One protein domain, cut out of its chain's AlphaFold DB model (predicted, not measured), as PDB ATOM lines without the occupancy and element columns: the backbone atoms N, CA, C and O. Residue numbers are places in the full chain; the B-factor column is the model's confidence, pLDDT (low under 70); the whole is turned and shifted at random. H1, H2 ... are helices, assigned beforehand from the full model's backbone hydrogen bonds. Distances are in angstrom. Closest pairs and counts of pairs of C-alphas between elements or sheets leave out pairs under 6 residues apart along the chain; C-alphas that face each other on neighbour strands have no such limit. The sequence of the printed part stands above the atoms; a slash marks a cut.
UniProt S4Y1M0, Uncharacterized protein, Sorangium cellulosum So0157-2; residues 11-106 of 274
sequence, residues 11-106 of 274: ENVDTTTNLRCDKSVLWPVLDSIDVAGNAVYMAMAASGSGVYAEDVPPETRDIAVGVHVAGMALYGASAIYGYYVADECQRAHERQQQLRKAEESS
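This is residues 11 to 106 of the 274 residues of an uncharacterized protein of Sorangium cellulosum So0157-2 (UniProt S4Y1M0). A long helical hairpin: the very long H2 makes the rod's length, and the shorter H1 packs side by side with residues 61 to 83 of H2, which then runs on well past H1. The stretch 11 to 25, with no named element, lies beside that farther part of H2. The printed part has 96 residues, with two named helices in the order H1, H2 and no named strand; its class is all helix. It is extended, with a radius of gyration of the C-alphas of 21.6 A and spans of 74 by 18 by 14 A.

H2, residues 58 to 105, is 69.9 A long, from C-alpha 58 at (-39.169, -7.728, 18.811) to C-alpha 105 at (-4.885, -64.356, -3.660). H1, residues 26 to 47, is 31.8 A long and begins at C-alpha 26, (-14.337, -33.966, 11.692).

H2 touches H1 with residues 61 to 83 alone; their closest C-alphas, of Ala 79 and Pro 28, are 4.3 A apart. They form a helical hairpin, running opposite ways at a shallow tilt of 22 degrees. In H1 and H2 every O i to N i+4 pair is within hydrogen-bond range.

The C-alphas farthest apart, of Asp 55 and Ser 106, are 74.6 A apart. The printed part has no cut, and the link from H1 to H2 is short, with 10 residues. Residue 23 alone has pLDDT under 70.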
ATOM      1  N   GLU A  11     -16.564 -46.872  -8.019       85.94
ATOM      2  CA  GLU A  11     -16.655 -47.973  -8.980       85.94
ATOM      3  C   GLU A  11     -15.503 -48.016  -9.994       85.94
ATOM      4  O   GLU A  11     -15.218 -49.078 -10.546       85.94
ATOM      5  N   ASN A  12     -14.809 -46.893 -10.199       86.44
ATOM      6  CA  ASN A  12     -13.716 -46.744 -11.163       86.44
ATOM      7  C   ASN A  12     -12.325 -46.818 -10.509       86.44
ATOM      8  O   ASN A  12     -11.325 -46.487 -11.141       86.44
ATOM      9  N   VAL A  13     -12.247 -47.209  -9.234       89.06
ATOM     10  CA  VAL A  13     -10.986 -47.301  -8.488       89.06
ATOM     11  C   VAL A  13     -10.231 -48.576  -8.859       89.06
ATOM     12  O   VAL A  13     -10.773 -49.675  -8.741       89.06
ATOM     13  N   ASP A  14      -8.953 -48.432  -9.219       90.00
ATOM     14  CA  ASP A  14      -8.008 -49.539  -9.401       90.00
ATOM     15  C   ASP A  14      -6.950 -49.615  -8.274       90.00
ATOM     16  O   ASP A  14      -6.916 -48.810  -7.332       90.00
ATOM     17  N   THR A  15      -6.058 -50.609  -8.345       85.50
ATOM     18  CA  THR A  15      -5.030 -50.863  -7.319       85.50
ATOM     19  C   THR A  15      -3.938 -49.793  -7.246       85.50
ATOM     20  O   THR A  15      -3.285 -49.652  -6.200       85.50
ATOM     21  N   THR A  16      -3.798 -48.988  -8.302       86.44
ATOM     22  CA  THR A  16      -2.796 -47.923  -8.465       86.44
ATOM     23  C   THR A  16      -3.353 -46.517  -8.235       86.44
ATOM     24  O   THR A  16      -2.589 -45.561  -8.076       86.44
ATOM     25  N   THR A  17      -4.676 -46.379  -8.172       87.00
ATOM     26  CA  THR A  17      -5.354 -45.088  -8.099       87.00
ATOM     27  C   THR A  17      -4.997 -44.339  -6.813       87.00
ATOM     28  O   THR A  17      -5.160 -44.842  -5.696       87.00
ATOM     29  N   ASN A  18      -4.520 -43.100  -6.958       86.94
ATOM     30  CA  ASN A  18      -4.191 -42.229  -5.833       86.94
ATOM     31  C   ASN A  18      -5.459 -41.548  -5.296       86.94
ATOM     32  O   ASN A  18      -5.863 -40.489  -5.778       86.94
ATOM     33  N   LEU A  19      -6.080 -42.164  -4.290       86.06
ATOM     34  CA  LEU A  19      -7.237 -41.610  -3.593       86.06
ATOM     35  C   LEU A  19      -6.801 -40.435  -2.705       86.06
ATOM     36  O   LEU A  19      -6.365 -40.617  -1.569       86.06
ATOM     37  N   ARG A  20      -6.922 -39.204  -3.217       80.44
ATOM     38  CA  ARG A  20      -6.729 -37.970  -2.435       80.44
ATOM     39  C   ARG A  20      -7.995 -37.605  -1.659       80.44
ATOM     40  O   ARG A  20      -8.579 -36.553  -1.880       80.44
ATOM     41  N   CYS A  21      -8.395 -38.490  -0.760       82.38
ATOM     42  CA  CYS A  21      -9.469 -38.241   0.189       82.38
ATOM     43  C   CYS A  21      -8.897 -37.701   1.502       82.38
ATOM     44  O   CYS A  21      -7.970 -38.293   2.061       82.38
ATOM     45  N   ASP A  22      -9.460 -36.608   2.015       72.94
ATOM     46  CA  ASP A  22      -9.319 -36.290   3.434       72.94
ATOM     47  C   ASP A  22     -10.209 -37.274   4.207       72.94
ATOM     48  O   ASP A  22     -11.417 -37.330   3.992       72.94
ATOM     49  N   LYS A  23      -9.607 -38.103   5.064       61.69
ATOM     50  CA  LYS A  23     -10.336 -39.097   5.874       61.69
ATOM     51  C   LYS A  23     -11.078 -38.471   7.054       61.69
ATOM     52  O   LYS A  23     -11.704 -39.186   7.835       61.69
ATOM     53  N   SER A  24     -10.950 -37.167   7.251       75.75
ATOM     54  CA  SER A  24     -11.455 -36.516   8.440       75.75
ATOM     55  C   SER A  24     -12.969 -36.312   8.364       75.75
ATOM     56  O   SER A  24     -13.464 -35.350   7.780       75.75
ATOM     57  N   VAL A  25     -13.711 -37.177   9.059       85.88
ATOM     58  CA  VAL A  25     -15.132 -36.965   9.403       85.88
ATOM     59  C   VAL A  25     -15.345 -35.773  10.350       85.88
ATOM     60  O   VAL A  25     -16.475 -35.470  10.716       85.88
ATOM     61  N   LEU A  26     -14.274 -35.085  10.759       86.25
ATOM     62  CA  LEU A  26     -14.337 -33.966  11.692       86.25
ATOM     63  C   LEU A  26     -15.167 -32.801  11.143       86.25
ATOM     64  O   LEU A  26     -15.963 -32.239  11.885       86.25
ATOM     65  N   TRP A  27     -15.022 -32.460   9.859       86.62
ATOM     66  CA  TRP A  27     -15.742 -31.333   9.255       86.62
ATOM     67  C   TRP A  27     -17.267 -31.488   9.284       86.62
ATOM     68  O   TRP A  27     -17.918 -30.618   9.859       86.62
ATOM     69  N   PRO A  28     -17.860 -32.587   8.776       85.88
ATOM     70  CA  PRO A  28     -19.311 -32.759   8.856       85.88
ATOM     71  C   PRO A  28     -19.828 -32.881  10.300       85.88
ATOM     72  O   PRO A  28     -20.965 -32.498  10.580       85.88
ATOM     73  N   VAL A  29     -19.004 -33.365  11.239       87.31
ATOM     74  CA  VAL A  29     -19.349 -33.377  12.670       87.31
ATOM     75  C   VAL A  29     -19.417 -31.957  13.234       87.31
ATOM     76  O   VAL A  29     -20.376 -31.639  13.933       87.31
ATOM     77  N   LEU A  30     -18.440 -31.101  12.924       87.19
ATOM     78  CA  LEU A  30     -18.450 -29.697  13.348       87.19
ATOM     79  C   LEU A  30     -19.652 -28.946  12.759       87.19
ATOM     80  O   LEU A  30     -20.381 -28.307  13.512       87.19
ATOM     81  N   ASP A  31     -19.939 -29.126  11.467       83.31
ATOM     82  CA  ASP A  31     -21.123 -28.532  10.833       83.31
ATOM     83  C   ASP A  31     -22.426 -28.994  11.519       83.31
ATOM     84  O   ASP A  31     -23.343 -28.205  11.744       83.31
ATOM     85  N   SER A  32     -22.510 -30.267  11.924       85.81
ATOM     86  CA  SER A  32     -23.673 -30.794  12.656       85.81
ATOM     87  C   SER A  32     -23.829 -30.171  14.048       85.81
ATOM     88  O   SER A  32     -24.953 -29.926  14.497       85.81
ATOM     89  N   ILE A  33     -22.714 -29.891  14.732       88.69
ATOM     90  CA  ILE A  33     -22.708 -29.169  16.012       88.69
ATOM     91  C   ILE A  33     -23.216 -27.737  15.808       88.69
ATOM     92  O   ILE A  33     -24.049 -27.279  16.591       88.69
ATOM     93  N   ASP A  34     -22.797 -27.062  14.736       86.19
ATOM     94  CA  ASP A  34     -23.257 -25.707  14.415       86.19
ATOM     95  C   ASP A  34     -24.758 -25.667  14.095       86.19
ATOM     96  O   ASP A  34     -25.464 -24.763  14.555       86.19
ATOM     97  N   VAL A  35     -25.292 -26.666  13.382       88.75
ATOM     98  CA  VAL A  35     -26.746 -26.807  13.173       88.75
ATOM     99  C   VAL A  35     -27.479 -26.931  14.509       88.75
ATOM    100  O   VAL A  35     -28.460 -26.221  14.737       88.75
ATOM    101  N   ALA A  36     -27.002 -27.798  15.408       88.56
ATOM    102  CA  ALA A  36     -27.611 -27.984  16.723       88.56
ATOM    103  C   ALA A  36     -27.554 -26.699  17.566       88.56
ATOM    104  O   ALA A  36     -28.550 -26.322  18.185       88.56
ATOM    105  N   GLY A  37     -26.425 -25.989  17.540       90.00
ATOM    106  CA  GLY A  37     -26.267 -24.698  18.208       90.00
ATOM    107  C   GLY A  37     -27.255 -23.652  17.689       90.00
ATOM    108  O   GLY A  37     -27.957 -23.022  18.480       90.00
ATOM    109  N   ASN A  38     -27.378 -23.507  16.366       86.50
ATOM    110  CA  ASN A  38     -28.333 -22.575  15.762       86.50
ATOM    111  C   ASN A  38     -29.790 -22.930  16.099       86.50
ATOM    112  O   ASN A  38     -30.580 -22.029  16.375       86.50
ATOM    113  N   ALA A  39     -30.140 -24.218  16.158       86.44
ATOM    114  CA  ALA A  39     -31.472 -24.649  16.582       86.44
ATOM    115  C   ALA A  39     -31.781 -24.236  18.033       86.44
ATOM    116  O   ALA A  39     -32.884 -23.766  18.324       86.44
ATOM    117  N   VAL A  40     -30.803 -24.360  18.939       89.81
ATOM    118  CA  VAL A  40     -30.935 -23.916  20.336       89.81
ATOM    119  C   VAL A  40     -31.110 -22.398  20.417       89.81
ATOM    120  O   VAL A  40     -32.024 -21.929  21.097       89.81
ATOM    121  N   TYR A  41     -30.294 -21.620  19.701       85.62
ATOM    122  CA  TYR A  41     -30.425 -20.160  19.695       85.62
ATOM    123  C   TYR A  41     -31.748 -19.686  19.089       85.62
ATOM    124  O   TYR A  41     -32.371 -18.772  19.627       85.62
ATOM    125  N   MET A  42     -32.218 -20.339  18.025       90.00
ATOM    126  CA  MET A  42     -33.533 -20.080  17.444       90.00
ATOM    127  C   MET A  42     -34.651 -20.332  18.469       90.00
ATOM    128  O   MET A  42     -35.556 -19.511  18.602       90.00
ATOM    129  N   ALA A  43     -34.579 -21.426  19.238       85.06
ATOM    130  CA  ALA A  43     -35.557 -21.726  20.287       85.06
ATOM    131  C   ALA A  43     -35.529 -20.700  21.434       85.06
ATOM    132  O   ALA A  43     -36.583 -20.316  21.947       85.06
ATOM    133  N   MET A  44     -34.346 -20.211  21.819       87.62
ATOM    134  CA  MET A  44     -34.211 -19.125  22.797       87.62
ATOM    135  C   MET A  44     -34.814 -17.815  22.275       87.62
ATOM    136  O   MET A  44     -35.591 -17.183  22.988       87.62
ATOM    137  N   ALA A  45     -34.531 -17.450  21.021       86.19
ATOM    138  CA  ALA A  45     -35.093 -16.259  20.384       86.19
ATOM    139  C   ALA A  45     -36.626 -16.327  20.297       86.19
ATOM    140  O   ALA A  45     -37.309 -15.378  20.681       86.19
ATOM    141  N   ALA A  46     -37.171 -17.472  19.874       84.00
ATOM    142  CA  ALA A  46     -38.613 -17.687  19.755       84.00
ATOM    143  C   ALA A  46     -39.340 -17.700  21.113       84.00
ATOM    144  O   ALA A  46     -40.482 -17.258  21.203       84.00
ATOM    145  N   SER A  47     -38.690 -18.194  22.172       88.44
ATOM    146  CA  SER A  47     -39.257 -18.216  23.530       88.44
ATOM    147  C   SER A  47     -39.043 -16.919  24.316       88.44
ATOM    148  O   SER A  47     -39.613 -16.778  25.396       88.44
ATOM    149  N   GLY A  48     -38.235 -15.981  23.805       84.69
ATOM    150  CA  GLY A  48     -37.844 -14.773  24.538       84.69
ATOM    151  C   GLY A  48     -37.037 -15.080  25.804       84.69
ATOM    152  O   GLY A  48     -37.235 -14.435  26.831       84.69
ATOM    153  N   SER A  49     -36.180 -16.103  25.761       88.12
ATOM    154  CA  SER A  49     -35.393 -16.569  26.909       88.12
ATOM    155  C   SER A  49     -33.880 -16.436  26.681       88.12
ATOM    156  O   SER A  49     -33.407 -16.187  25.569       88.12
ATOM    157  N   GLY A  50     -33.096 -16.588  27.752       89.44
ATOM    158  CA  GLY A  50     -31.633 -16.552  27.688       89.44
ATOM    159  C   GLY A  50     -31.097 -15.202  27.207       89.44
ATOM    160  O   GLY A  50     -31.448 -14.159  27.751       89.44
ATOM    161  N   VAL A  51     -30.245 -15.225  26.178       81.81
ATOM    162  CA  VAL A  51     -29.641 -14.017  25.578       81.81
ATOM    163  C   VAL A  51     -30.649 -13.135  24.824       81.81
ATOM    164  O   VAL A  51     -30.312 -12.017  24.447       81.81
ATOM    165  N   TYR A  52     -31.884 -13.616  24.638       82.19
ATOM    166  CA  TYR A  52     -32.986 -12.908  23.982       82.19
ATOM    167  C   TYR A  52     -34.143 -12.593  24.950       82.19
ATOM    168  O   TYR A  52     -35.305 -12.575  24.541       82.19
ATOM    169  N   ALA A  53     -33.830 -12.384  26.235       83.06
ATOM    170  CA  ALA A  53     -34.800 -12.021  27.271       83.06
ATOM    171  C   ALA A  53     -35.579 -10.722  26.953       83.06
ATOM    172  O   ALA A  53     -35.264 -10.005  26.002       83.06
ATOM    173  N   GLU A  54     -36.618 -10.438  27.750       77.75
ATOM    174  CA  GLU A  54     -37.687  -9.461  27.468       77.75
ATOM    175  C   GLU A  54     -37.225  -8.066  27.005       77.75
ATOM    176  O   GLU A  54     -37.929  -7.439  26.214       77.75
ATOM    177  N   ASP A  55     -36.029  -7.634  27.398       85.00
ATOM    178  CA  ASP A  55     -35.456  -6.324  27.068       85.00
ATOM    179  C   ASP A  55     -35.015  -6.178  25.594       85.00
ATOM    180  O   ASP A  55     -34.705  -5.074  25.142       85.00
ATOM    181  N   VAL A  56     -34.980  -7.270  24.818       83.88
ATOM    182  CA  VAL A  56     -34.610  -7.237  23.393       83.88
ATOM    183  C   VAL A  56     -35.819  -6.845  22.529       83.88
ATOM    184  O   VAL A  56     -36.838  -7.548  22.591       83.88
ATOM    185  N   PRO A  57     -35.717  -5.800  21.675       89.31
ATOM    186  CA  PRO A  57     -36.796  -5.387  20.779       89.31
ATOM    187  C   PRO A  57     -37.285  -6.535  19.879       89.31
ATOM    188  O   PRO A  57     -36.465  -7.321  19.396       89.31
ATOM    189  N   PRO A  58     -38.597  -6.628  19.593       84.69
ATOM    190  CA  PRO A  58     -39.169  -7.728  18.811       84.69
ATOM    191  C   PRO A  58     -38.548  -7.855  17.412       84.69
ATOM    192  O   PRO A  58     -38.218  -8.959  16.994       84.69
ATOM    193  N   GLU A  59     -38.258  -6.733  16.743       88.88
ATOM    194  CA  GLU A  59     -37.591  -6.714  15.431       88.88
ATOM    195  C   GLU A  59     -36.219  -7.409  15.457       88.88
ATOM    196  O   GLU A  59     -35.831  -8.092  14.512       88.88
ATOM    197  N   THR A  60     -35.484  -7.283  16.566       85.75
ATOM    198  CA  THR A  60     -34.180  -7.939  16.730       85.75
ATOM    199  C   THR A  60     -34.332  -9.453  16.897       85.75
ATOM    200  O   THR A  60     -33.480 -10.203  16.422       85.75
ATOM    201  N   ARG A  61     -35.425  -9.923  17.519       83.38
ATOM    202  CA  ARG A  61     -35.704 -11.361  17.673       83.38
ATOM    203  C   ARG A  61     -36.064 -12.006  16.338       83.38
ATOM    204  O   ARG A  61     -35.538 -13.073  16.039       83.38
ATOM    205  N   ASP A  62     -36.875 -11.344  15.515       83.06
ATOM    206  CA  ASP A  62     -37.244 -11.852  14.186       83.06
ATOM    207  C   ASP A  62     -36.023 -11.962  13.263       83.06
ATOM    208  O   ASP A  62     -35.830 -12.979  12.591       83.06
ATOM    209  N   ILE A  63     -35.145 -10.952  13.287       86.50
ATOM    210  CA  ILE A  63     -33.867 -10.993  12.565       86.50
ATOM    211  C   ILE A  63     -32.999 -12.147  13.083       86.50
ATOM    212  O   ILE A  63     -32.456 -12.903  12.279       86.50
ATOM    213  N   ALA A  64     -32.895 -12.324  14.403       85.12
ATOM    214  CA  ALA A  64     -32.116 -13.410  14.996       85.12
ATOM    215  C   ALA A  64     -32.642 -14.794  14.583       85.12
ATOM    216  O   ALA A  64     -31.857 -15.655  14.183       85.12
ATOM    217  N   VAL A  65     -33.963 -15.000  14.606       85.81
ATOM    218  CA  VAL A  65     -34.593 -16.233  14.109       85.81
ATOM    219  C   VAL A  65     -34.230 -16.459  12.642       85.81
ATOM    220  O   VAL A  65     -33.768 -17.545  12.293       85.81
ATOM    221  N   GLY A  66     -34.363 -15.436  11.791       84.06
ATOM    222  CA  GLY A  66     -34.003 -15.525  10.375       84.06
ATOM    223  C   GLY A  66     -32.536 -15.907  10.145       84.06
ATOM    224  O   GLY A  66     -32.246 -16.791   9.337       84.06
ATOM    225  N   VAL A  67     -31.611 -15.298  10.892       87.31
ATOM    226  CA  VAL A  67     -30.170 -15.595  10.822       87.31
ATOM    227  C   VAL A  67     -29.879 -17.036  11.242       87.31
ATOM    228  O   VAL A  67     -29.144 -17.734  10.542       87.31
ATOM    229  N   HIS A  68     -30.473 -17.517  12.336       86.88
ATOM    230  CA  HIS A  68     -30.249 -18.888  12.799       86.88
ATOM    231  C   HIS A  68     -30.850 -19.934  11.852       86.88
ATOM    232  O   HIS A  68     -30.212 -20.956  11.606       86.88
ATOM    233  N   VAL A  69     -32.014 -19.668  11.248       87.88
ATOM    234  CA  VAL A  69     -32.589 -20.536  10.205       87.88
ATOM    235  C   VAL A  69     -31.669 -20.605   8.982       87.88
ATOM    236  O   VAL A  69     -31.396 -21.698   8.481       87.88
ATOM    237  N   ALA A  70     -31.145 -19.465   8.522       85.19
ATOM    238  CA  ALA A  70     -30.194 -19.428   7.410       85.19
ATOM    239  C   ALA A  70     -28.898 -20.191   7.741       85.19
ATOM    240  O   ALA A  70     -28.412 -20.966   6.915       85.19
ATOM    241  N   GLY A  71     -28.383 -20.035   8.965       86.94
ATOM    242  CA  GLY A  71     -27.247 -20.798   9.475       86.94
ATOM    243  C   GLY A  71     -27.510 -22.304   9.454       86.94
ATOM    244  O   GLY A  71     -26.732 -23.053   8.867       86.94
ATOM    245  N   MET A  72     -28.638 -22.758  10.011       90.25
ATOM    246  CA  MET A  72     -29.020 -24.176   9.990       90.25
ATOM    247  C   MET A  72     -29.095 -24.742   8.572       90.25
ATOM    248  O   MET A  72     -28.627 -25.854   8.342       90.25
ATOM    249  N   ALA A  73     -29.667 -23.998   7.620       86.00
ATOM    250  CA  ALA A  73     -29.758 -24.444   6.233       86.00
ATOM    251  C   ALA A  73     -28.368 -24.603   5.595       86.00
ATOM    252  O   ALA A  73     -28.095 -25.622   4.959       86.00
ATOM    253  N   LEU A  74     -27.477 -23.627   5.802       87.19
ATOM    254  CA  LEU A  74     -26.120 -23.644   5.259       87.19
ATOM    255  C   LEU A  74     -25.279 -24.785   5.850       87.19
ATOM    256  O   LEU A  74     -24.745 -25.607   5.104       87.19
ATOM    257  N   TYR A  75     -25.184 -24.858   7.181       86.69
ATOM    258  CA  TYR A  75     -24.402 -25.894   7.860       86.69
ATOM    259  C   TYR A  75     -25.028 -27.280   7.690       86.69
ATOM    260  O   TYR A  75     -24.308 -28.259   7.528       86.69
ATOM    261  N   GLY A  76     -26.359 -27.380   7.624       85.50
ATOM    262  CA  GLY A  76     -27.055 -28.638   7.362       85.50
ATOM    263  C   GLY A  76     -26.744 -29.192   5.974       85.50
ATOM    264  O   GLY A  76     -26.393 -30.365   5.845       85.50
ATOM    265  N   ALA A  77     -26.796 -28.349   4.937       85.69
ATOM    266  CA  ALA A  77     -26.401 -28.749   3.587       85.69
ATOM    267  C   ALA A  77     -24.914 -29.143   3.516       85.69
ATOM    268  O   ALA A  77     -24.575 -30.147   2.887       85.69
ATOM    269  N   SER A  78     -24.040 -28.393   4.200       84.56
ATOM    270  CA  SER A  78     -22.604 -28.693   4.292       84.56
ATOM    271  C   SER A  78     -22.335 -30.038   4.976       84.56
ATOM    272  O   SER A  78     -21.614 -30.868   4.420       84.56
ATOM    273  N   ALA A  79     -22.983 -30.313   6.112       87.25
ATOM    274  CA  ALA A  79     -22.862 -31.578   6.831       87.25
ATOM    275  C   ALA A  79     -23.322 -32.765   5.974       87.25
ATOM    276  O   ALA A  79     -22.604 -33.759   5.871       87.25
ATOM    277  N   ILE A  80     -24.484 -32.654   5.314       89.12
ATOM    278  CA  ILE A  80     -25.011 -33.701   4.420       89.12
ATOM    279  C   ILE A  80     -24.008 -34.006   3.304       89.12
ATOM    280  O   ILE A  80     -23.675 -35.171   3.076       89.12
ATOM    281  N   TYR A  81     -23.487 -32.971   2.641       87.12
ATOM    282  CA  TYR A  81     -22.478 -33.139   1.598       87.12
ATOM    283  C   TYR A  81     -21.175 -33.745   2.145       87.12
ATOM    284  O   TYR A  81     -20.607 -34.652   1.537       87.12
ATOM    285  N   GLY A  82     -20.719 -33.297   3.316       86.75
ATOM    286  CA  GLY A  82     -19.515 -33.808   3.965       86.75
ATOM    287  C   GLY A  82     -19.616 -35.289   4.337       86.75
ATOM    288  O   GLY A  82     -18.668 -36.038   4.096       86.75
ATOM    289  N   TYR A  83     -20.761 -35.737   4.863       89.88
ATOM    290  CA  TYR A  83     -21.010 -37.155   5.140       89.88
ATOM    291  C   TYR A  83     -21.095 -37.992   3.862       89.88
ATOM    292  O   TYR A  83     -20.538 -39.087   3.826       89.88
ATOM    293  N   TYR A  84     -21.732 -37.471   2.807       90.75
ATOM    294  CA  TYR A  84     -21.776 -38.128   1.498       90.75
ATOM    295  C   TYR A  84     -20.365 -38.362   0.933       90.75
ATOM    296  O   TYR A  84     -20.010 -39.483   0.575       90.75
ATOM    297  N   VAL A  85     -19.524 -37.323   0.935       87.19
ATOM    298  CA  VAL A  85     -18.127 -37.405   0.480       87.19
ATOM    299  C   VAL A  85     -17.309 -38.392   1.319       87.19
ATOM    300  O   VAL A  85     -16.517 -39.162   0.770       87.19
ATOM    301  N   ALA A  86     -17.486 -38.386   2.643       89.06
ATOM    302  CA  ALA A  86     -16.780 -39.306   3.528       89.06
ATOM    303  C   ALA A  86     -17.139 -40.776   3.237       89.06
ATOM    304  O   ALA A  86     -16.241 -41.619   3.186       89.06
ATOM    305  N   ASP A  87     -18.421 -41.067   2.988       90.44
ATOM    306  CA  ASP A  87     -18.900 -42.402   2.604       90.44
ATOM    307  C   ASP A  87     -18.327 -42.847   1.248       90.44
ATOM    308  O   ASP A  87     -17.776 -43.944   1.141       90.44
ATOM    309  N   GLU A  88     -18.345 -41.986   0.223       90.69
ATOM    310  CA  GLU A  88     -17.730 -42.303  -1.075       90.69
ATOM    311  C   GLU A  88     -16.232 -42.612  -0.947       90.69
ATOM    312  O   GLU A  88     -15.736 -43.594  -1.509       90.69
ATOM    313  N   CYS A  89     -15.503 -41.812  -0.167       89.50
ATOM    314  CA  CYS A  89     -14.085 -42.031   0.096       89.50
ATOM    315  C   CYS A  89     -13.819 -43.343   0.850       89.50
ATOM    316  O   CYS A  89     -12.845 -44.041   0.548       89.50
ATOM    317  N   GLN A  90     -14.673 -43.708   1.809       92.25
ATOM    318  CA  GLN A  90     -14.571 -44.990   2.501       92.25
ATOM    319  C   GLN A  90     -14.783 -46.159   1.531       92.25
ATOM    320  O   GLN A  90     -13.940 -47.057   1.471       92.25
ATOM    321  N   ARG A  91     -15.839 -46.113   0.709       92.06
ATOM    322  CA  ARG A  91     -16.126 -47.145  -0.303       92.06
ATOM    323  C   ARG A  91     -14.987 -47.299  -1.308       92.06
ATOM    324  O   ARG A  91     -14.608 -48.422  -1.639       92.06
ATOM    325  N   ALA A  92     -14.398 -46.190  -1.756       89.56
ATOM    326  CA  ALA A  92     -13.241 -46.200  -2.649       89.56
ATOM    327  C   ALA A  92     -12.030 -46.915  -2.017       89.56
ATOM    328  O   ALA A  92     -11.381 -47.744  -2.660       89.56
ATOM    329  N   HIS A  93     -11.744 -46.651  -0.738       89.81
ATOM    330  CA  HIS A  93     -10.673 -47.338  -0.011       89.81
ATOM    331  C   HIS A  93     -10.956 -48.829   0.200       89.81
ATOM    332  O   HIS A  93     -10.057 -49.649  -0.005       89.81
ATOM    333  N   GLU A  94     -12.178 -49.197   0.587       93.50
ATOM    334  CA  GLU A  94     -12.585 -50.597   0.749       93.50
ATOM    335  C   GLU A  94     -12.450 -51.364  -0.570       93.50
ATOM    336  O   GLU A  94     -11.889 -52.464  -0.597       93.50
ATOM    337  N   ARG A  95     -12.872 -50.758  -1.686       92.56
ATOM    338  CA  ARG A  95     -12.727 -51.338  -3.025       92.56
ATOM    339  C   ARG A  95     -11.265 -51.563  -3.394       92.56
ATOM    340  O   ARG A  95     -10.911 -52.661  -3.823       92.56
ATOM    341  N   GLN A  96     -10.404 -50.570  -3.181       92.81
ATOM    342  CA  GLN A  96      -8.971 -50.698  -3.449       92.81
ATOM    343  C   GLN A  96      -8.330 -51.822  -2.618       92.81
ATOM    344  O   GLN A  96      -7.510 -52.586  -3.130       92.81
ATOM    345  N   GLN A  97      -8.719 -51.966  -1.347       94.44
ATOM    346  CA  GLN A  97      -8.246 -53.059  -0.495       94.44
ATOM    347  C   GLN A  97      -8.729 -54.431  -0.980       94.44
ATOM    348  O   GLN A  97      -7.950 -55.383  -0.962       94.44
ATOM    349  N   GLN A  98      -9.984 -54.548  -1.425       95.38
ATOM    350  CA  GLN A  98     -10.511 -55.791  -1.997       95.38
ATOM    351  C   GLN A  98      -9.752 -56.199  -3.263       95.38
ATOM    352  O   GLN A  98      -9.397 -57.367  -3.399       95.38
ATOM    353  N   LEU A  99      -9.467 -55.247  -4.158       93.56
ATOM    354  CA  LEU A  99      -8.712 -55.513  -5.383       93.56
ATOM    355  C   LEU A  99      -7.287 -55.992  -5.083       93.56
ATOM    356  O   LEU A  99      -6.857 -56.991  -5.647       93.56
ATOM    357  N   ARG A 100      -6.593 -55.360  -4.130       93.12
ATOM    358  CA  ARG A 100      -5.252 -55.801  -3.705       93.12
ATOM    359  C   ARG A 100      -5.254 -57.205  -3.107       93.12
ATOM    360  O   ARG A 100      -4.398 -58.011  -3.444       93.12
ATOM    361  N   LYS A 101      -6.238 -57.525  -2.259       94.12
ATOM    362  CA  LYS A 101      -6.395 -58.883  -1.709       94.12
ATOM    363  C   LYS A 101      -6.691 -59.915  -2.798       94.12
ATOM    364  O   LYS A 101      -6.241 -61.053  -2.690       94.12
ATOM    365  N   ALA A 102      -7.456 -59.539  -3.823       92.19
ATOM    366  CA  ALA A 102      -7.743 -60.405  -4.961       92.19
ATOM    367  C   ALA A 102      -6.495 -60.645  -5.828       92.19
ATOM    368  O   ALA A 102      -6.272 -61.781  -6.233       92.19
ATOM    369  N   GLU A 103      -5.664 -59.619  -6.060       90.00
ATOM    370  CA  GLU A 103      -4.359 -59.762  -6.724       90.00
ATOM    371  C   GLU A 103      -3.430 -60.695  -5.932       90.00
ATOM    372  O   GLU A 103      -2.905 -61.648  -6.501       90.00
ATOM    373  N   GLU A 104      -3.310 -60.493  -4.616       89.62
ATOM    374  CA  GLU A 104      -2.485 -61.328  -3.727       89.62
ATOM    375  C   GLU A 104      -2.981 -62.785  -3.671       89.62
ATOM    376  O   GLU A 104      -2.193 -63.724  -3.710       89.62
ATOM    377  N   SER A 105      -4.301 -63.002  -3.658       86.94
ATOM    378  CA  SER A 105      -4.885 -64.356  -3.660       86.94
ATOM    379  C   SER A 105      -4.797 -65.052  -5.022       86.94
ATOM    380  O   SER A 105      -4.908 -66.276  -5.094       86.94
ATOM    381  N   SER A 106      -4.644 -64.287  -6.106       82.25
ATOM    382  CA  SER A 106      -4.538 -64.803  -7.472       82.25
ATOM    383  C   SER A 106      -3.089 -65.031  -7.912       82.25
ATOM    384  O   SER A 106      -2.871 -65.449  -9.053       82.25
TER     385      SER A 106